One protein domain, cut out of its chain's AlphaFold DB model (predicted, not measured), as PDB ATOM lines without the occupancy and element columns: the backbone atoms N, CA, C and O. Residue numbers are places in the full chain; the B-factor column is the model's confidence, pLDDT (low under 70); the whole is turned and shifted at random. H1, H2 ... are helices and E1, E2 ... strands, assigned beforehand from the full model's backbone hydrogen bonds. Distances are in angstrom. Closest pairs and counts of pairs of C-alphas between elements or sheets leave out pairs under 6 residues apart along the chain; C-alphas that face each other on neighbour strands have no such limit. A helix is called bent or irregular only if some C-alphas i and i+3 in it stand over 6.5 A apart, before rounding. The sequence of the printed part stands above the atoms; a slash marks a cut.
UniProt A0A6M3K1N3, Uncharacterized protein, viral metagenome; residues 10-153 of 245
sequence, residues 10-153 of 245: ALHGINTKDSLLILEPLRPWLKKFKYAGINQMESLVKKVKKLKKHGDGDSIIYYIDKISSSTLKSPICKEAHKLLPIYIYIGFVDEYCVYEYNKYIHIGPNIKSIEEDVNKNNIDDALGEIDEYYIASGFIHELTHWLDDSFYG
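AT A GLANCE: This is residues 10 to 153 of the 245 residues of an uncharacterized protein of viral metagenome (UniProt A0A6M3K1N3). A small, strongly twisted sheet of four strands forms the middle of the body, with the long helix H6 packed along its edge strand E4, and H1 meeting H6 at a corner where residue 30, the last of H1, comes near residue 132, the first of H6. Helices gather at the two ends of the longest axis: H2 and the helical hairpin H4 and H5 at one, H3 at the other. The printed part has 144 residues with six named helices and four named strands, in the order H1 H2 E1 E2 H3 E3 E4 H4 H5 H6. The sheet runs E1, E2, E3, E4 and is mixed; the class is mixed, helices and strands. The whole is compact, with a radius of gyration of the C-alphas of 15.5 A and spans of 46 by 33 by 21 A.

IN THESE COORDINATES: H1, residues 16 to 30, begins at C-alpha 16 (75.220, 21.079, 50.260) and is 18.7 A long; it is irregular, with C-alphas 25 and 28 7.2 A apart. H2 is residues 38 to 48, 15.1 A. E1 is residues 52 to 54, and E2, residues 61 to 68, 16.4 A long, bends by 88 degrees at residue 64. H3 is residues 75 to 83. E3, residues 87 to 93, is 15.1 A long, and E4 is residues 104 to 107. H4 is residues 111 to 119 and H5 residues 123 to 129. H6, residues 132 to 151, is 28.4 A long and ends at C-alpha 151 (57.172, 18.113, 56.607).

HOW THE PARTS SIT: E1 and E2 form an antiparallel hairpin, with N 61 and O 54 at 2.8 A. E2 and E3 are antiparallel, with N 64 and O 90 at 2.8 A. E3 and E4 are parallel, with N 107 and O 89 at 2.8 A. H6 is on the sheet at a height of 8.0 A, runs along the strands and lies only just over E4, on which 3 of its 20 C-alphas fall. Residues 132 to 140 of H6 touch H1 at a steep tilt of 57 degrees, the closest C-alphas being those of Leu 30 and Glu 132, 5.5 A apart. Residues 147 to 151 of H6 touch H3, with C-alphas 80 and 150 closest at 5.4 A. H4 and H5 touch at a shallow tilt of 9 degrees, opposite ways, with C-alphas 114 and 126 closest at 4.8 A. H2 touches H4, with C-alphas 45 and 115 closest at 6.9 A. H1, H2 and H4 only graze the sheet. In H2, H3, H4, H5 and H6 every O i to N i+4 pair is within hydrogen-bond range; in H1 5 of 11 are, beside 7 of 12 O i to N i+3 pairs.

THE WHOLE: The C-alphas of Ala 10 and Asn 39, the two farthest apart, are 47.6 A apart. The printed part has no cut, and no link between its named elements is long. The mean pLDDT of the printed part is 73.7; 55 residues are under 70, among them residues 10 to 42, 51 to 61 and 95 to 102.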
ATOM      1  N   ALA A  10      61.693  26.960  54.982       33.28
ATOM      2  CA  ALA A  10      61.470  25.520  55.051       33.28
ATOM      3  C   ALA A  10      61.902  24.796  53.748       33.28
ATOM      4  O   ALA A  10      62.182  23.598  53.757       33.28
ATOM      5  N   LEU A  11      62.092  25.543  52.651       35.94
ATOM      6  CA  LEU A  11      62.691  25.064  51.397       35.94
ATOM      7  C   LEU A  11      64.237  25.105  51.386       35.94
ATOM      8  O   LEU A  11      64.842  24.776  50.369       35.94
ATOM      9  N   HIS A  12      64.885  25.483  52.497       50.47
ATOM     10  CA  HIS A  12      66.352  25.549  52.660       50.47
ATOM     11  C   HIS A  12      66.974  24.312  53.346       50.47
ATOM     12  O   HIS A  12      68.068  24.393  53.901       50.47
ATOM     13  N   GLY A  13      66.267  23.183  53.385       44.09
ATOM     14  CA  GLY A  13      66.480  22.153  54.406       44.09
ATOM     15  C   GLY A  13      67.765  21.321  54.345       44.09
ATOM     16  O   GLY A  13      68.138  20.726  55.353       44.09
ATOM     17  N   ILE A  14      68.452  21.268  53.206       48.12
ATOM     18  CA  ILE A  14      69.747  20.594  53.085       48.12
ATOM     19  C   ILE A  14      70.679  21.578  52.392       48.12
ATOM     20  O   ILE A  14      70.659  21.720  51.172       48.12
ATOM     21  N   ASN A  15      71.512  22.280  53.159       53.66
ATOM     22  CA  ASN A  15      72.666  22.920  52.539       53.66
ATOM     23  C   ASN A  15      73.532  21.799  51.936       53.66
ATOM     24  O   ASN A  15      73.611  20.722  52.510       53.66
ATOM     25  N   THR A  16      74.226  22.021  50.822       51.06
ATOM     26  CA  THR A  16      75.220  21.079  50.260       51.06
ATOM     27  C   THR A  16      76.134  20.403  51.303       51.06
ATOM     28  O   THR A  16      76.499  19.235  51.159       51.06
ATOM     29  N   LYS A  17      76.453  21.095  52.408       52.47
ATOM     30  CA  LYS A  17      77.174  20.528  53.565       52.47
ATOM     31  C   LYS A  17      76.418  19.398  54.284       52.47
ATOM     32  O   LYS A  17      77.047  18.446  54.741       52.47
ATOM     33  N   ASP A  18      75.096  19.479  54.366       56.38
ATOM     34  CA  ASP A  18      74.221  18.466  54.955       56.38
ATOM     35  C   ASP A  18      74.087  17.231  54.052       56.38
ATOM     36  O   ASP A  18      74.012  16.120  54.576       56.38
ATOM     37  N   SER A  19      74.166  17.377  52.721       54.75
ATOM     38  CA  SER A  19      74.182  16.247  51.772       54.75
ATOM     39  C   SER A  19      75.341  15.282  52.050       54.75
ATOM     40  O   SER A  19      75.173  14.064  52.029       54.75
ATOM     41  N   LEU A  20      76.519  15.800  52.411       56.62
ATOM     42  CA  LEU A  20      77.668  14.965  52.781       56.62
ATOM     43  C   LEU A  20      77.476  14.224  54.113       56.62
ATOM     44  O   LEU A  20      77.939  13.092  54.257       56.62
ATOM     45  N   LEU A  21      76.790  14.841  55.082       57.84
ATOM     46  CA  LEU A  21      76.452  14.210  56.363       57.84
ATOM     47  C   LEU A  21      75.352  13.152  56.217       57.84
ATOM     48  O   LEU A  21      75.324  12.184  56.977       57.84
ATOM     49  N   ILE A  22      74.464  13.336  55.241       59.91
ATOM     50  CA  ILE A  22      73.419  12.387  54.852       59.91
ATOM     51  C   ILE A  22      74.026  11.106  54.271       59.91
ATOM     52  O   ILE A  22      73.580  10.013  54.611       59.91
ATOM     53  N   LEU A  23      75.067  11.233  53.443       63.09
ATOM     54  CA  LEU A  23      75.728  10.091  52.804       63.09
ATOM     55  C   LEU A  23      76.701   9.343  53.724       63.09
ATOM     56  O   LEU A  23      77.100   8.221  53.415       63.09
ATOM     57  N   GLU A  24      77.119   9.930  54.846       67.50
ATOM     58  CA  GLU A  24      78.170   9.352  55.691       67.50
ATOM     59  C   GLU A  24      77.851   7.938  56.220       67.50
ATOM     60  O   GLU A  24      78.720   7.070  56.073       67.50
ATOM     61  N   PRO A  25      76.627   7.634  56.699       61.34
ATOM     62  CA  PRO A  25      76.243   6.271  57.076       61.34
ATOM     63  C   PRO A  25      76.279   5.267  55.909       61.34
ATOM     64  O   PRO A  25      76.402   4.064  56.135       61.34
ATOM     65  N   LEU A  26      76.195   5.748  54.664       63.47
ATOM     66  CA  LEU A  26      76.166   4.928  53.448       63.47
ATOM     67  C   LEU A  26      77.539   4.752  52.794       63.47
ATOM     68  O   LEU A  26      77.720   3.837  51.993       63.47
ATOM     69  N   ARG A  27      78.540   5.565  53.150       68.25
ATOM     70  CA  ARG A  27      79.896   5.483  52.575       68.25
ATOM     71  C   ARG A  27      80.520   4.079  52.608       68.25
ATOM     72  O   ARG A  27      81.147   3.703  51.618       68.25
ATOM     73  N   PRO A  28      80.394   3.277  53.687       67.19
ATOM     74  CA  PRO A  28      80.922   1.911  53.685       67.19
ATOM     75  C   PRO A  28      80.274   1.012  52.626       67.19
ATOM     76  O   PRO A  28      80.902   0.054  52.185       67.19
ATOM     77  N   TRP A  29      79.033   1.308  52.233       61.75
ATOM     78  CA  TRP A  29      78.287   0.575  51.216       61.75
ATOM     79  C   TRP A  29      78.645   1.024  49.809       61.75
ATOM     80  O   TRP A  29      78.987   0.173  48.994       61.75
ATOM     81  N   LEU A  30      78.676   2.333  49.556       63.31
ATOM     82  CA  LEU A  30      79.062   2.896  48.257       63.31
ATOM     83  C   LEU A  30      80.440   2.384  47.798       63.31
ATOM     84  O   LEU A  30      80.608   1.949  46.662       63.31
ATOM     85  N   LYS A  31      81.397   2.257  48.726       64.94
ATOM     86  CA  LYS A  31      82.723   1.678  48.440       64.94
ATOM     87  C   LYS A  31      82.706   0.207  48.011       64.94
ATOM     88  O   LYS A  31      83.653  -0.227  47.358       64.94
ATOM     89  N   LYS A  32      81.692  -0.578  48.390       63.38
ATOM     90  CA  LYS A  32      81.592  -2.005  48.025       63.38
ATOM     91  C   LYS A  32      81.177  -2.209  46.568       63.38
ATOM     92  O   LYS A  32      81.472  -3.268  46.027       63.38
ATOM     93  N   PHE A  33      80.542  -1.217  45.943       59.31
ATOM     94  CA  PHE A  33      80.121  -1.284  44.541       59.31
ATOM     95  C   PHE A  33      81.262  -0.984  43.547       59.31
ATOM     96  O   PHE A  33      81.163  -1.326  42.379       59.31
ATOM     97  N   LYS A  34      82.406  -0.466  44.016       56.50
ATOM     98  CA  LYS A  34      83.515   0.049  43.190       56.50
ATOM     99  C   LYS A  34      84.331  -0.988  42.378       56.50
ATOM    100  O   LYS A  34      85.312  -0.611  41.748       56.50
ATOM    101  N   TYR A  35      84.001  -2.284  42.374       51.88
ATOM    102  CA  TYR A  35      84.893  -3.308  41.793       51.88
ATOM    103  C   TYR A  35      84.170  -4.502  41.148       51.88
ATOM    104  O   TYR A  35      84.141  -5.592  41.724       51.88
ATOM    105  N   ALA A  36      83.653  -4.334  39.926       49.41
ATOM    106  CA  ALA A  36      83.179  -5.461  39.123       49.41
ATOM    107  C   ALA A  36      83.572  -5.341  37.635       49.41
ATOM    108  O   ALA A  36      83.054  -4.498  36.924       49.41
ATOM    109  N   GLY A  37      84.464  -6.202  37.132       52.00
ATOM    110  CA  GLY A  37      84.592  -6.476  35.689       52.00
ATOM    111  C   GLY A  37      83.466  -7.391  35.168       52.00
ATOM    112  O   GLY A  37      82.704  -7.937  35.960       52.00
ATOM    113  N   ILE A  38      83.383  -7.643  33.854       47.81
ATOM    114  CA  ILE A  38      82.279  -8.404  33.211       47.81
ATOM    115  C   ILE A  38      81.971  -9.767  33.871       47.81
ATOM    116  O   ILE A  38      80.833 -10.056  34.236       47.81
ATOM    117  N   ASN A  39      83.004 -10.566  34.161       55.25
ATOM    118  CA  ASN A  39      82.861 -11.866  34.833       55.25
ATOM    119  C   ASN A  39      82.383 -11.726  36.291       55.25
ATOM    120  O   ASN A  39      81.794 -12.645  36.866       55.25
ATOM    121  N   GLN A  40      82.648 -10.578  36.913       65.06
ATOM    122  CA  GLN A  40      82.167 -10.249  38.249       65.06
ATOM    123  C   GLN A  40      80.711  -9.767  38.200       65.06
ATOM    124  O   GLN A  40      79.981 -10.090  39.132       65.06
ATOM    125  N   MET A  41      80.261  -9.125  37.112       64.19
ATOM    126  CA  MET A  41      78.873  -8.677  36.911       64.19
ATOM    127  C   MET A  41      77.900  -9.838  36.668       64.19
ATOM    128  O   MET A  41      76.882  -9.934  37.349       64.19
ATOM    129  N   GLU A  42      78.234 -10.815  35.819       64.31
ATOM    130  CA  GLU A  42      77.399 -12.022  35.675       64.31
ATOM    131  C   GLU A  42      77.309 -12.823  36.988       64.31
ATOM    132  O   GLU A  42      76.258 -13.356  37.368       64.31
ATOM    133  N   SER A  43      78.431 -12.907  37.714       74.38
ATOM    134  CA  SER A  43      78.478 -13.512  39.048       74.38
ATOM    135  C   SER A  43      77.639 -12.719  40.051       74.38
ATOM    136  O   SER A  43      76.970 -13.321  40.893       74.38
ATOM    137  N   LEU A  44      77.654 -11.386  39.954       70.56
ATOM    138  CA  LEU A  44      76.872 -10.475  40.778       70.56
ATOM    139  C   LEU A  44      75.383 -10.725  40.566       70.56
ATOM    140  O   LEU A  44      74.716 -11.061  41.536       70.56
ATOM    141  N   VAL A  45      74.889 -10.712  39.324       69.81
ATOM    142  CA  VAL A  45      73.470 -10.975  39.011       69.81
ATOM    143  C   VAL A  45      73.009 -12.315  39.598       69.81
ATOM    144  O   VAL A  45      71.984 -12.395  40.284       69.81
ATOM    145  N   LYS A  46      73.809 -13.379  39.439       75.69
ATOM    146  CA  LYS A  46      73.503 -14.703  40.017       75.69
ATOM    147  C   LYS A  46      73.520 -14.716  41.550       75.69
ATOM    148  O   LYS A  46      72.763 -15.473  42.158       75.69
ATOM    149  N   LYS A  47      74.391 -13.930  42.194       73.69
ATOM    150  CA  LYS A  47      74.459 -13.796  43.662       73.69
ATOM    151  C   LYS A  47      73.311 -12.950  44.208       73.69
ATOM    152  O   LYS A  47      72.746 -13.321  45.232       73.69
ATOM    153  N   VAL A  48      72.934 -11.879  43.511       72.06
ATOM    154  CA  VAL A  48      71.832 -10.980  43.876       72.06
ATOM    155  C   VAL A  48      70.524 -11.747  43.967       72.06
ATOM    156  O   VAL A  48      69.846 -11.663  44.986       72.06
ATOM    157  N   LYS A  49      70.234 -12.621  42.993       69.69
ATOM    158  CA  LYS A  49      69.024 -13.463  43.000       69.69
ATOM    159  C   LYS A  49      68.928 -14.423  44.207       69.69
ATOM    160  O   LYS A  49      67.857 -14.978  44.443       69.69
ATOM    161  N   LYS A  50      70.009 -14.600  44.985       71.25
ATOM    162  CA  LYS A  50      70.051 -15.384  46.237       71.25
ATOM    163  C   LYS A  50      69.874 -14.543  47.509       71.25
ATOM    164  O   LYS A  50      69.816 -15.118  48.596       71.25
ATOM    165  N   LEU A  51      69.838 -13.214  47.407       68.50
ATOM    166  CA  LEU A  51      69.632 -12.321  48.547       68.50
ATOM    167  C   LEU A  51      68.194 -12.401  49.073       68.50
ATOM    168  O   LEU A  51      67.289 -12.938  48.429       68.50
ATOM    169  N   LYS A  52      67.993 -11.856  50.278       66.00
ATOM    170  CA  LYS A  52      66.666 -11.741  50.884       66.00
ATOM    171  C   LYS A  52      65.788 -10.846  50.018       66.00
ATOM    172  O   LYS A  52      66.231  -9.786  49.586       66.00
ATOM    173  N   LYS A  53      64.540 -11.273  49.825       69.88
ATOM    174  CA  LYS A  53      63.517 -10.514  49.108       69.88
ATOM    175  C   LYS A  53      62.675  -9.699  50.086       69.88
ATOM    176  O   LYS A  53      62.261 -10.212  51.125       69.88
ATOM    177  N   HIS A  54      62.421  -8.447  49.746       66.50
ATOM    178  CA  HIS A  54      61.356  -7.618  50.310       66.50
ATOM    179  C   HIS A  54      60.518  -7.076  49.145       66.50
ATOM    180  O   HIS A  54      61.049  -7.011  48.043       66.50
ATOM    181  N   GLY A  55      59.243  -6.745  49.351       61.66
ATOM    182  CA  GLY A  55      58.384  -6.211  48.290       61.66
ATOM    183  C   GLY A  55      56.910  -6.581  48.442       61.66
ATOM    184  O   GLY A  55      56.599  -7.706  48.838       61.66
ATOM    185  N   ASP A  56      56.027  -5.641  48.100       55.06
ATOM    186  CA  ASP A  56      54.590  -5.854  47.909       55.06
ATOM    187  C   ASP A  56      54.313  -5.885  46.391       55.06
ATOM    188  O   ASP A  56      54.295  -4.838  45.755       55.06
ATOM    189  N   GLY A  57      54.123  -7.074  45.802       54.47
ATOM    190  CA  GLY A  57      53.606  -7.278  44.433       54.47
ATOM    191  C   GLY A  57      54.501  -6.836  43.264       54.47
ATOM    192  O   GLY A  57      54.940  -7.688  42.493       54.47
ATOM    193  N   ASP A  58      54.770  -5.534  43.149       52.09
ATOM    194  CA  ASP A  58      55.252  -4.886  41.920       52.09
ATOM    195  C   ASP A  58      56.761  -4.581  41.923       52.09
ATOM    196  O   ASP A  58      57.364  -4.463  40.861       52.09
ATOM    197  N   SER A  59      57.417  -4.542  43.089       59.62
ATOM    198  CA  SER A  59      58.876  -4.373  43.186       59.62
ATOM    199  C   SER A  59      59.498  -5.406  44.125       59.62
ATOM    200  O   SER A  59      59.154  -5.492  45.304       59.62
ATOM    201  N   ILE A  60      60.423  -6.223  43.608       67.06
ATOM    202  CA  ILE A  60      61.240  -7.124  44.429       67.06
ATOM    203  C   ILE A  60      62.557  -6.421  44.745       67.06
ATOM    204  O   ILE A  60      63.291  -5.989  43.858       67.06
ATOM    205  N   ILE A  61      62.874  -6.351  46.033       68.94
ATOM    206  CA  ILE A  61      64.122  -5.793  46.537       68.94
ATOM    207  C   ILE A  61      65.004  -6.912  47.051       68.94
ATOM    208  O   ILE A  61      64.638  -7.647  47.971       68.94
ATOM    209  N   TYR A  62      66.202  -6.985  46.490       73.94
ATOM    210  CA  TYR A  62      67.279  -7.857  46.918       73.94
ATOM    211  C   TYR A  62      68.205  -7.073  47.846       73.94
ATOM    212  O   TYR A  62      69.220  -6.520  47.420       73.94
ATOM    213  N   TYR A  63      67.843  -6.984  49.125       70.81
ATOM    214  CA  TYR A  63      68.572  -6.131  50.064       70.81
ATOM    215  C   TYR A  63      69.731  -6.870  50.743       70.81
ATOM    216  O   TYR A  63      69.637  -8.041  51.127       70.81
ATOM    217  N   ILE A  64      70.837  -6.148  50.899       70.38
ATOM    218  CA  ILE A  64      72.030  -6.571  51.634       70.38
ATOM    219  C   ILE A  64      71.966  -6.047  53.069       70.38
ATOM    220  O   ILE A  64      72.377  -6.740  53.998       70.38
ATOM    221  N   ASP A  65      71.420  -4.843  53.248       77.12
ATOM    222  CA  ASP A  65      71.309  -4.189  54.546       77.12
ATOM    223  C   ASP A  65      70.000  -3.410  54.677       77.12
ATOM    224  O   ASP A  65      69.313  -3.112  53.695       77.12
ATOM    225  N   LYS A  66      69.653  -3.102  55.922       85.50
ATOM    226  CA  LYS A  66      68.476  -2.334  56.303       85.50
ATOM    227  C   LYS A  66      68.853  -1.411  57.449       85.50
ATOM    228  O   LYS A  66      69.135  -1.876  58.552       85.50
ATOM    229  N   ILE A  67      68.760  -0.107  57.218       87.00
ATOM    230  CA  ILE A  67      68.993   0.901  58.253       87.00
ATOM    231  C   ILE A  67      67.706   1.655  58.576       87.00
ATOM    232  O   ILE A  67      66.815   1.808  57.745       87.00
ATOM    233  N   SER A  68      67.580   2.112  59.816       90.94
ATOM    234  CA  SER A  68      66.502   3.019  60.215       90.94
ATOM    235  C   SER A  68      66.876   4.457  59.863       90.94
ATOM    236  O   SER A  68      68.025   4.858  60.063       90.94
ATOM    237  N   SER A  69      65.906   5.268  59.438       89.44
ATOM    238  CA  SER A  69      66.086   6.725  59.271       89.44
ATOM    239  C   SER A  69      66.567   7.426  60.552       89.44
ATOM    240  O   SER A  69      67.220   8.462  60.467       89.44
ATOM    241  N   SER A  70      66.358   6.828  61.734       91.25
ATOM    242  CA  SER A  70      66.923   7.316  63.005       91.25
ATOM    243  C   SER A  70      68.455   7.335  63.046       91.25
ATOM    244  O   SER A  70      69.036   8.001  63.900       91.25
ATOM    245  N   THR A  71      69.115   6.585  62.159       88.25
ATOM    246  CA  THR A  71      70.580   6.509  62.077       88.25
ATOM    247  C   THR A  71      71.189   7.660  61.269       88.25
ATOM    248  O   THR A  71      72.398   7.887  61.344       88.25
ATOM    249  N   LEU A  72      70.366   8.418  60.531       84.88
ATOM    250  CA  LEU A  72      70.817   9.567  59.752       84.88
ATOM    251  C   LEU A  72      71.286  10.697  60.677       84.88
ATOM    252  O   LEU A  72      70.630  11.070  61.653       84.88
ATOM    253  N   LYS A  73      72.458  11.257  60.365       82.69
ATOM    254  CA  LYS A  73      73.131  12.233  61.236       82.69
ATOM    255  C   LYS A  73      72.637  13.663  61.038       82.69
ATOM    256  O   LYS A  73      72.717  14.449  61.986       82.69
ATOM    257  N   SER A  74      72.128  13.980  59.848       81.44
ATOM    258  CA  SER A  74      71.666  15.323  59.502       81.44
ATOM    259  C   SER A  74      70.526  15.787  60.423       81.44
ATOM    260  O   SER A  74      69.585  15.016  60.647       81.44
ATOM    261  N   PRO A  75      70.576  17.022  60.966       83.50
ATOM    262  CA  PRO A  75      69.524  17.549  61.834       83.50
ATOM    263  C   PRO A  75      68.131  17.481  61.204       83.50
ATOM    264  O   PRO A  75      67.192  17.055  61.872       83.50
ATOM    265  N   ILE A  76      67.999  17.808  59.912       81.44
ATOM    266  CA  ILE A  76      66.699  17.760  59.235       81.44
ATOM    267  C   ILE A  76      66.159  16.332  59.132       81.44
ATOM    268  O   ILE A  76      64.980  16.106  59.379       81.44
ATOM    269  N   CYS A  77      67.024  15.347  58.872       85.94
ATOM    270  CA  CYS A  77      66.625  13.942  58.838       85.94
ATOM    271  C   CYS A  77      66.178  13.447  60.218       85.94
ATOM    272  O   CYS A  77      65.261  12.635  60.307       85.94
ATOM    273  N   LYS A  78      66.784  13.946  61.303       87.75
ATOM    274  CA  LYS A  78      66.349  13.620  62.669       87.75
ATOM    275  C   LYS A  78      64.967  14.183  62.973       87.75
ATOM    276  O   LYS A  78      64.176  13.498  63.614       87.75
ATOM    277  N   GLU A  79      64.666  15.398  62.524       85.75
ATOM    278  CA  GLU A  79      63.323  15.968  62.674       85.75
ATOM    279  C   GLU A  79      62.302  15.241  61.792       85.75
ATOM    280  O   GLU A  79      61.246  14.848  62.284       85.75
ATOM    281  N   ALA A  80      62.645  14.960  60.533       86.81
ATOM    282  CA  ALA A  80      61.804  14.186  59.628       86.81
ATOM    283  C   ALA A  80      61.501  12.789  60.186       86.81
ATOM    284  O   ALA A  80      60.346  12.386  60.209       86.81
ATOM    285  N   HIS A  81      62.493  12.094  60.754       91.06
ATOM    286  CA  HIS A  81      62.301  10.794  61.400       91.06
ATOM    287  C   HIS A  81      61.261  10.827  62.531       91.06
ATOM    288  O   HIS A  81      60.490   9.881  62.676       91.06
ATOM    289  N   LYS A  82      61.207  11.905  63.326       89.31
ATOM    290  CA  LYS A  82      60.193  12.042  64.389       89.31
ATOM    291  C   LYS A  82      58.777  12.158  63.823       89.31
ATOM    292  O   LYS A  82      57.830  11.727  64.475       89.31
ATOM    293  N   LEU A  83      58.631  12.772  62.648       87.25
ATOM    294  CA  LEU A  83      57.342  12.981  61.984       87.25
ATOM    295  C   LEU A  83      56.917  11.760  61.171       87.25
ATOM    296  O   LEU A  83      55.743  11.384  61.173       87.25
ATOM    297  N   LEU A  84      57.878  11.159  60.475       86.75
ATOM    298  CA  LEU A  84      57.673  10.051  59.571       86.75
ATOM    299  C   LEU A  84      58.877   9.091  59.583       86.75
ATOM    300  O   LEU A  84      59.780   9.198  58.750       86.75
ATOM    301  N   PRO A  85      58.911   8.129  60.518       90.88
ATOM    302  CA  PRO A  85      59.988   7.155  60.576       90.88
ATOM    303  C   PRO A  85      59.870   6.152  59.423       90.88
ATOM    304  O   PRO A  85      58.839   5.510  59.244       90.88
ATOM    305  N   ILE A  86      60.961   5.983  58.681       90.44
ATOM    306  CA  ILE A  86      61.081   5.006  57.590       90.44
ATOM    307  C   ILE A  86      62.290   4.088  57.779       90.44
ATOM    308  O   ILE A  86      63.219   4.402  58.538       90.44
ATOM    309  N   TYR A  87      62.307   2.986  57.032       89.94
ATOM    310  CA  TYR A  87      63.507   2.185  56.809       89.94
ATOM    311  C   TYR A  87      64.150   2.514  55.464       89.94
ATOM    312  O   TYR A  87      63.482   2.919  54.525       89.94
ATOM    313  N   ILE A  88      65.454   2.315  55.370       86.88
ATOM    314  CA  ILE A  88      66.222   2.457  54.142       86.88
ATOM    315  C   ILE A  88      66.820   1.085  53.847       86.88
ATOM    316  O   ILE A  88      67.603   0.564  54.648       86.88
ATOM    317  N   TYR A  89      66.419   0.483  52.735       84.69
ATOM    318  CA  TYR A  89      66.970  -0.782  52.264       84.69
ATOM    319  C   TYR A  89      68.087  -0.509  51.268       84.69
ATOM    320  O   TYR A  89      67.926   0.285  50.346       84.69
ATOM    321  N   ILE A  90      69.217  -1.181  51.460       79.88
ATOM    322  CA  ILE A  90      70.407  -1.030  50.624       79.88
ATOM    323  C   ILE A  90      70.642  -2.359  49.923       79.88
ATOM    324  O   ILE A  90      70.816  -3.387  50.587       79.88
ATOM    325  N   GLY A  91      70.666  -2.366  48.596       78.94
ATOM    326  CA  GLY A  91      70.925  -3.581  47.834       78.94
ATOM    327  C   GLY A  91      70.725  -3.396  46.346       78.94
ATOM    328  O   GLY A  91      71.271  -2.467  45.780       78.94
ATOM    329  N   PHE A  92      69.993  -4.314  45.726       80.12
ATOM    330  CA  PHE A  92      69.643  -4.279  44.312       80.12
ATOM    331  C   PHE A  92      68.126  -4.262  44.184       80.12
ATOM    332  O   PHE A  92      67.425  -4.935  44.948       80.12
ATOM    333  N   VAL A  93      67.634  -3.508  43.216       77.12
ATOM    334  CA  VAL A  93      66.206  -3.292  42.998       77.12
ATOM    335  C   VAL A  93      65.825  -3.763  41.604       77.12
ATOM    336  O   VAL A  93      66.587  -3.593  40.658       77.12
ATOM    337  N   ASP A  94      64.664  -4.406  41.484       75.69
ATOM    338  CA  ASP A  94      64.109  -4.822  40.188       75.69
ATOM    339  C   ASP A  94      63.730  -3.637  39.289       75.69
ATOM    340  O   ASP A  94      63.561  -3.812  38.085       75.69
ATOM    341  N   GLU A  95      63.561  -2.458  39.875       68.75
ATOM    342  CA  GLU A  95      63.278  -1.188  39.205       68.75
ATOM    343  C   GLU A  95      64.213  -0.113  39.779       68.75
ATOM    344  O   GLU A  95      65.095  -0.449  40.558       68.75
ATOM    345  N   TYR A  96      64.091   1.159  39.393       65.25
ATOM    346  CA  TYR A  96      64.945   2.231  39.932       65.25
ATOM    347  C   TYR A  96      64.799   2.387  41.460       65.25
ATOM    348  O   TYR A  96      63.943   1.759  42.078       65.25
ATOM    349  N   CYS A  97      65.642   3.209  42.098       61.56
ATOM    350  CA  CYS A  97      65.438   3.574  43.505       61.56
ATOM    351  C   CYS A  97      63.998   4.081  43.693       61.56
ATOM    352  O   CYS A  97      63.539   4.917  42.926       61.56
ATOM    353  N   VAL A  98      63.280   3.541  44.681       68.00
ATOM    354  CA  VAL A  98      61.881   3.904  44.936       68.00
ATOM    355  C   VAL A  98      61.726   4.301  46.393       68.00
ATOM    356  O   VAL A  98      62.021   3.517  47.302       68.00
ATOM    357  N   TYR A  99      61.214   5.503  46.625       62.62
ATOM    358  CA  TYR A  99      60.572   5.854  47.877       62.62
ATOM    359  C   TYR A  99      59.114   5.393  47.868       62.62
ATOM    360  O   TYR A  99      58.278   5.901  47.118       62.62
ATOM    361  N   GLU A 100      58.789   4.455  48.758       68.69
ATOM    362  CA  GLU A 100      57.405   4.091  49.036       68.69
ATOM    363  C   GLU A 100      56.951   4.778  50.323       68.69
ATOM    364  O   GLU A 100      57.438   4.500  51.430       68.69
ATOM    365  N   TYR A 101      55.996   5.692  50.163       57.12
ATOM    366  CA  TYR A 101      55.498   6.536  51.238       57.12
ATOM    367  C   TYR A 101      55.134   5.747  52.501       57.12
ATOM    368  O   TYR A 101      54.460   4.716  52.459       57.12
ATOM    369  N   ASN A 102      55.557   6.276  53.652       60.12
ATOM    370  CA  ASN A 102      55.374   5.695  54.985       60.12
ATOM    371  C   ASN A 102      55.959   4.294  55.211       60.12
ATOM    372  O   ASN A 102      55.708   3.711  56.269       60.12
ATOM    373  N   LYS A 103      56.726   3.737  54.273       72.44
ATOM    374  CA  LYS A 103      57.307   2.405  54.445       72.44
ATOM    375  C   LYS A 103      58.823   2.463  54.406       72.44
ATOM    376  O   LYS A 103      59.472   2.138  55.408       72.44
ATOM    377  N   TYR A 104      59.390   2.876  53.277       82.75
ATOM    378  CA  TYR A 104      60.828   2.788  53.077       82.75
ATOM    379  C   TYR A 104      61.351   3.593  51.887       82.75
ATOM    380  O   TYR A 104      60.605   3.943  50.981       82.75
ATOM    381  N   ILE A 105      62.663   3.820  51.883       83.94
ATOM    382  CA  ILE A 105      63.441   4.167  50.690       83.94
ATOM    383  C   ILE A 105      64.242   2.936  50.274       83.94
ATOM    384  O   ILE A 105      64.851   2.280  51.128       83.94
ATOM    385  N   HIS A 106      64.292   2.660  48.977       83.75
ATOM    386  CA  HIS A 106      65.254   1.720  48.413       83.75
ATOM    387  C   HIS A 106      66.417   2.441  47.775       83.75
ATOM    388  O   HIS A 106      66.234   3.396  47.028       83.75
ATOM    389  N   ILE A 107      67.609   1.935  48.056       80.56
ATOM    390  CA  ILE A 107      68.849   2.400  47.464       80.56
ATOM    391  C   ILE A 107      69.524   1.208  46.825       80.56
ATOM    392  O   ILE A 107      69.860   0.226  47.497       80.56
ATOM    393  N   GLY A 108      69.768   1.319  45.534       78.50
ATOM    394  CA  GLY A 108      70.505   0.301  44.833       78.50
ATOM    395  C   GLY A 108      70.521   0.504  43.333       78.50
ATOM    396  O   GLY A 108      69.629   1.164  42.803       78.50
ATOM    397  N   PRO A 109      71.503  -0.098  42.656       79.81
ATOM    398  CA  PRO A 109      71.442  -0.277  41.216       79.81
ATOM    399  C   PRO A 109      70.199  -1.063  40.779       79.81
ATOM    400  O   PRO A 109      69.751  -1.989  41.477       79.81
ATOM    401  N   ASN A 110      69.710  -0.746  39.579       86.06
ATOM    402  CA  ASN A 110      68.635  -1.481  38.929       86.06
ATOM    403  C   ASN A 110      69.176  -2.797  38.344       86.06
ATOM    404  O   ASN A 110      69.905  -2.819  37.351       86.06
ATOM    405  N   ILE A 111      68.810  -3.929  38.954       83.56
ATOM    406  CA  ILE A 111      69.325  -5.241  38.547       83.56
ATOM    407  C   ILE A 111      68.808  -5.676  37.179       83.56
ATOM    408  O   ILE A 111      69.523  -6.393  36.482       83.56
ATOM    409  N   LYS A 112      67.600  -5.252  36.784       85.62
ATOM    410  CA  LYS A 112      67.063  -5.560  35.454       85.62
ATOM    411  C   LYS A 112      67.826  -4.792  34.385       85.62
ATOM    412  O   LYS A 112      68.225  -5.413  33.408       85.62
ATOM    413  N   SER A 113      68.105  -3.505  34.610       86.69
ATOM    414  CA  SER A 113      68.933  -2.707  33.693       86.69
ATOM    415  C   SER A 113      70.314  -3.335  33.521       86.69
ATOM    416  O   SER A 113      70.720  -3.641  32.406       86.69
ATOM    417  N   ILE A 114      70.979  -3.675  34.632       85.44
ATOM    418  CA  ILE A 114      72.277  -4.364  34.593       85.44
ATOM    419  C   ILE A 114      72.195  -5.697  33.840       85.44
ATOM    420  O   ILE A 114      73.080  -6.010  33.047       85.44
ATOM    421  N   GLU A 115      71.171  -6.517  34.096       86.00
ATOM    422  CA  GLU A 115      70.995  -7.803  33.411       86.00
ATOM    423  C   GLU A 115      70.790  -7.606  31.902       86.00
ATOM    424  O   GLU A 115      71.388  -8.328  31.104       86.00
ATOM    425  N   GLU A 116      70.000  -6.614  31.496       89.56
ATOM    426  CA  GLU A 116      69.803  -6.259  30.090       89.56
ATOM    427  C   GLU A 116      71.092  -5.787  29.413       89.56
ATOM    428  O   GLU A 116      71.405  -6.257  28.316       89.56
ATOM    429  N   ASP A 117      71.849  -4.902  30.057       88.75
ATOM    430  CA  ASP A 117      73.084  -4.344  29.511       88.75
ATOM    431  C   ASP A 117      74.178  -5.407  29.399       88.75
ATOM    432  O   ASP A 117      74.825  -5.531  28.358       88.75
ATOM    433  N   VAL A 118      74.318  -6.274  30.410       84.25
ATOM    434  CA  VAL A 118      75.224  -7.434  30.353       84.25
ATOM    435  C   VAL A 118      74.831  -8.378  29.213       84.25
ATOM    436  O   VAL A 118      75.697  -8.789  28.442       84.25
ATOM    437  N   ASN A 119      73.538  -8.678  29.042       87.25
ATOM    438  CA  ASN A 119      73.058  -9.536  27.951       87.25
ATOM    439  C   ASN A 119      73.302  -8.927  26.557       87.25
ATOM    440  O   ASN A 119      73.483  -9.667  25.589       87.25
ATOM    441  N   LYS A 120      73.319  -7.594  26.449       90.69
ATOM    442  CA  LYS A 120      73.647  -6.851  25.219       90.69
ATOM    443  C   LYS A 120      75.152  -6.613  25.035       90.69
ATOM    444  O   LYS A 120      75.545  -6.090  23.998       90.69
ATOM    445  N   ASN A 121      75.988  -7.028  25.993       86.12
ATOM    446  CA  ASN A 121      77.426  -6.748  26.047       86.12
ATOM    447  C   ASN A 121      77.768  -5.239  26.152       86.12
ATOM    448  O   ASN A 121      78.841  -4.810  25.727       86.12
ATOM    449  N   ASN A 122      76.877  -4.445  26.756       87.12
ATOM    450  CA  ASN A 122      77.046  -3.018  27.049       87.12
ATOM    451  C   ASN A 122      77.621  -2.824  28.461       87.12
ATOM    452  O   ASN A 122      76.935  -2.424  29.399       87.12
ATOM    453  N   ILE A 123      78.892  -3.169  28.646       82.19
ATOM    454  CA  ILE A 123      79.478  -3.245  29.994       82.19
ATOM    455  C   ILE A 123      79.659  -1.880  30.646       82.19
ATOM    456  O   ILE A 123      79.496  -1.776  31.858       82.19
ATOM    457  N   ASP A 124      79.955  -0.847  29.864       82.88
ATOM    458  CA  ASP A 124      80.142   0.503  30.396       82.88
ATOM    459  C   ASP A 124      78.834   1.062  30.981       82.88
ATOM    460  O   ASP A 124      78.852   1.634  32.069       82.88
ATOM    461  N   ASP A 125      77.693   0.794  30.336       83.81
ATOM    462  CA  ASP A 125      76.367   1.187  30.834       83.81
ATOM    463  C   ASP A 125      76.019   0.431  32.129       83.81
ATOM    464  O   ASP A 125      75.661   1.037  33.142       83.81
ATOM    465  N   ALA A 126      76.251  -0.889  32.152       82.44
ATOM    466  CA  ALA A 126      76.053  -1.710  33.348       82.44
ATOM    467  C   ALA A 126      76.946  -1.272  34.526       82.44
ATOM    468  O   ALA A 126      76.565  -1.413  35.691       82.44
ATOM    469  N   LEU A 127      78.154  -0.777  34.235       80.31
ATOM    470  CA  LEU A 127      79.064  -0.216  35.232       80.31
ATOM    471  C   LEU A 127      78.588   1.150  35.733       80.31
ATOM    472  O   LEU A 127      78.740   1.434  36.920       80.31
ATOM    473  N   GLY A 128      77.987   1.961  34.862       81.25
ATOM    474  CA  GLY A 128      77.370   3.236  35.227       81.25
ATOM    475  C   GLY A 128      76.249   3.077  36.257       81.25
ATOM    476  O   GLY A 128      76.186   3.843  37.213       81.25
ATOM    477  N   GLU A 129      75.427   2.030  36.141       81.00
ATOM    478  CA  GLU A 129      74.350   1.734  37.104       81.00
ATOM    479  C   GLU A 129      74.859   1.438  38.527       81.00
ATOM    480  O   GLU A 129      74.163   1.701  39.510       81.00
ATOM    481  N   ILE A 130      76.078   0.901  38.664       78.75
ATOM    482  CA  ILE A 130      76.702   0.622  39.969       78.75
ATOM    483  C   ILE A 130      77.673   1.720  40.423       78.75
ATOM    484  O   ILE A 130      78.366   1.544  41.432       78.75
ATOM    485  N   ASP A 131      77.741   2.834  39.694       79.00
ATOM    486  CA  ASP A 131      78.620   3.943  40.027       79.00
ATOM    487  C   ASP A 131      78.215   4.613  41.353       79.00
ATOM    488  O   ASP A 131      77.038   4.770  41.691       79.00
ATOM    489  N   GLU A 132      79.222   5.011  42.135       74.75
ATOM    490  CA  GLU A 132      79.015   5.613  43.455       74.75
ATOM    491  C   GLU A 132      78.229   6.927  43.366       74.75
ATOM    492  O   GLU A 132      77.374   7.173  44.222       74.75
ATOM    493  N   TYR A 133      78.484   7.751  42.343       78.06
ATOM    494  CA  TYR A 133      77.738   8.985  42.130       78.06
ATOM    495  C   TYR A 133      76.285   8.683  41.758       78.06
ATOM    496  O   TYR A 133      75.389   9.282  42.351       78.06
ATOM    497  N   TYR A 134      76.037   7.726  40.861       79.25
ATOM    498  CA  TYR A 134      74.678   7.378  40.437       79.25
ATOM    499  C   TYR A 134      73.814   6.887  41.607       79.25
ATOM    500  O   TYR A 134      72.732   7.424  41.863       79.25
ATOM    501  N   ILE A 135      74.334   5.946  42.404       78.50
ATOM    502  CA  ILE A 135      73.637   5.426  43.591       78.50
ATOM    503  C   ILE A 135      73.399   6.543  44.622       78.50
ATOM    504  O   ILE A 135      72.328   6.620  45.232       78.50
ATOM    505  N   ALA A 136      74.388   7.417  44.840       78.69
ATOM    506  CA  ALA A 136      74.258   8.526  45.779       78.69
ATOM    507  C   ALA A 136      73.249   9.586  45.303       78.69
ATOM    508  O   ALA A 136      72.476  10.082  46.126       78.69
ATOM    509  N   SER A 137      73.222   9.898  44.004       79.88
ATOM    510  CA  SER A 137      72.254  10.812  43.383       79.88
ATOM    511  C   SER A 137      70.830  10.275  43.546       79.88
ATOM    512  O   SER A 137      69.979  10.966  44.107       79.88
ATOM    513  N   GLY A 138      70.596   9.003  43.194       82.25
ATOM    514  CA  GLY A 138      69.298   8.346  43.367       82.25
ATOM    515  C   GLY A 138      68.831   8.312  44.825       82.25
ATOM    516  O   GLY A 138      67.683   8.629  45.125       82.25
ATOM    517  N   PHE A 139      69.728   8.025  45.774       82.75
ATOM    518  CA  PHE A 139      69.361   8.085  47.190       82.75
ATOM    519  C   PHE A 139      68.963   9.494  47.637       82.75
ATOM    520  O   PHE A 139      67.967   9.657  48.338       82.75
ATOM    521  N   ILE A 140      69.745  10.509  47.272       82.19
ATOM    522  CA  ILE A 140      69.449  11.900  47.629       82.19
ATOM    523  C   ILE A 140      68.106  12.337  47.038       82.19
ATOM    524  O   ILE A 140      67.344  13.032  47.714       82.19
ATOM    525  N   HIS A 141      67.807  11.902  45.815       84.25
ATOM    526  CA  HIS A 141      66.532  12.144  45.157       84.25
ATOM    527  C   HIS A 141      65.368  11.583  45.988       84.25
ATOM    528  O   HIS A 141      64.512  12.342  46.447       84.25
ATOM    529  N   GLU A 142      65.399  10.289  46.316       85.00
ATOM    530  CA  GLU A 142      64.356   9.650  47.132       85.00
ATOM    531  C   GLU A 142      64.282  10.196  48.566       85.00
ATOM    532  O   GLU A 142      63.208  10.309  49.163       85.00
ATOM    533  N   LEU A 143      65.422  10.577  49.141       85.69
ATOM    534  CA  LEU A 143      65.465  11.188  50.462       85.69
ATOM    535  C   LEU A 143      64.803  12.566  50.465       85.69
ATOM    536  O   LEU A 143      64.122  12.905  51.431       85.69
ATOM    537  N   THR A 144      64.982  13.346  49.398       84.38
ATOM    538  CA  THR A 144      64.318  14.645  49.236       84.38
ATOM    539  C   THR A 144      62.806  14.467  49.262       84.38
ATOM    540  O   THR A 144      62.123  15.165  50.011       84.38
ATOM    541  N   HIS A 145      62.296  13.449  48.567       82.69
ATOM    542  CA  HIS A 145      60.874  13.102  48.581       82.69
ATOM    543  C   HIS A 145      60.374  12.715  49.966       82.69
ATOM    544  O   HIS A 145      59.323  13.189  50.398       82.69
ATOM    545  N   TRP A 146      61.138  11.911  50.709       87.50
ATOM    546  CA  TRP A 146      60.791  11.578  52.090       87.50
ATOM    547  C   TRP A 146      60.761  12.804  53.004       87.50
ATOM    548  O   TRP A 146      59.849  12.930  53.825       87.50
ATOM    549  N   LEU A 147      61.730  13.714  52.885       83.50
ATOM    550  CA  LEU A 147      61.756  14.946  53.676       83.50
ATOM    551  C   LEU A 147      60.543  15.819  53.357       83.50
ATOM    552  O   LEU A 147      59.835  16.247  54.270       83.50
ATOM    553  N   ASP A 148      60.262  16.015  52.074       79.56
ATOM    554  CA  ASP A 148      59.126  16.800  51.611       79.56
ATOM    555  C   ASP A 148      57.790  16.207  52.093       79.56
ATOM    556  O   ASP A 148      56.921  16.918  52.608       79.56
ATOM    557  N   ASP A 149      57.644  14.886  52.062       80.06
ATOM    558  CA  ASP A 149      56.467  14.214  52.607       80.06
ATOM    559  C   ASP A 149      56.382  14.256  54.138       80.06
ATOM    560  O   ASP A 149      55.282  14.349  54.692       80.06
ATOM    561  N   SER A 150      57.520  14.233  54.831       83.38
ATOM    562  CA  SER A 150      57.580  14.313  56.294       83.38
ATOM    563  C   SER A 150      57.081  15.662  56.806       83.38
ATOM    564  O   SER A 150      56.322  15.709  57.777       83.38
ATOM    565  N   PHE A 151      57.490  16.756  56.159       78.75
ATOM    566  CA  PHE A 151      57.172  18.113  56.607       78.75
ATOM    567  C   PHE A 151      55.891  18.679  55.996       78.75
ATOM    568  O   PHE A 151      55.207  19.465  56.656       78.75
ATOM    569  N   TYR A 152      55.543  18.283  54.770       74.06
ATOM    570  CA  TYR A 152      54.471  18.936  54.011       74.06
ATOM    571  C   TYR A 152      53.408  17.976  53.481       74.06
ATOM    572  O   TYR A 152      52.300  18.417  53.174       74.06
ATOM    573  N   GLY A 153      53.709  16.678  53.391       68.31
ATOM    574  CA  GLY A 153      52.790  15.677  52.847       68.31
ATOM    575  C   GLY A 153      52.448  15.902  51.370       68.31
ATOM    576  O   GLY A 153      51.307  15.649  50.975       68.31
TER     577      GLY A 153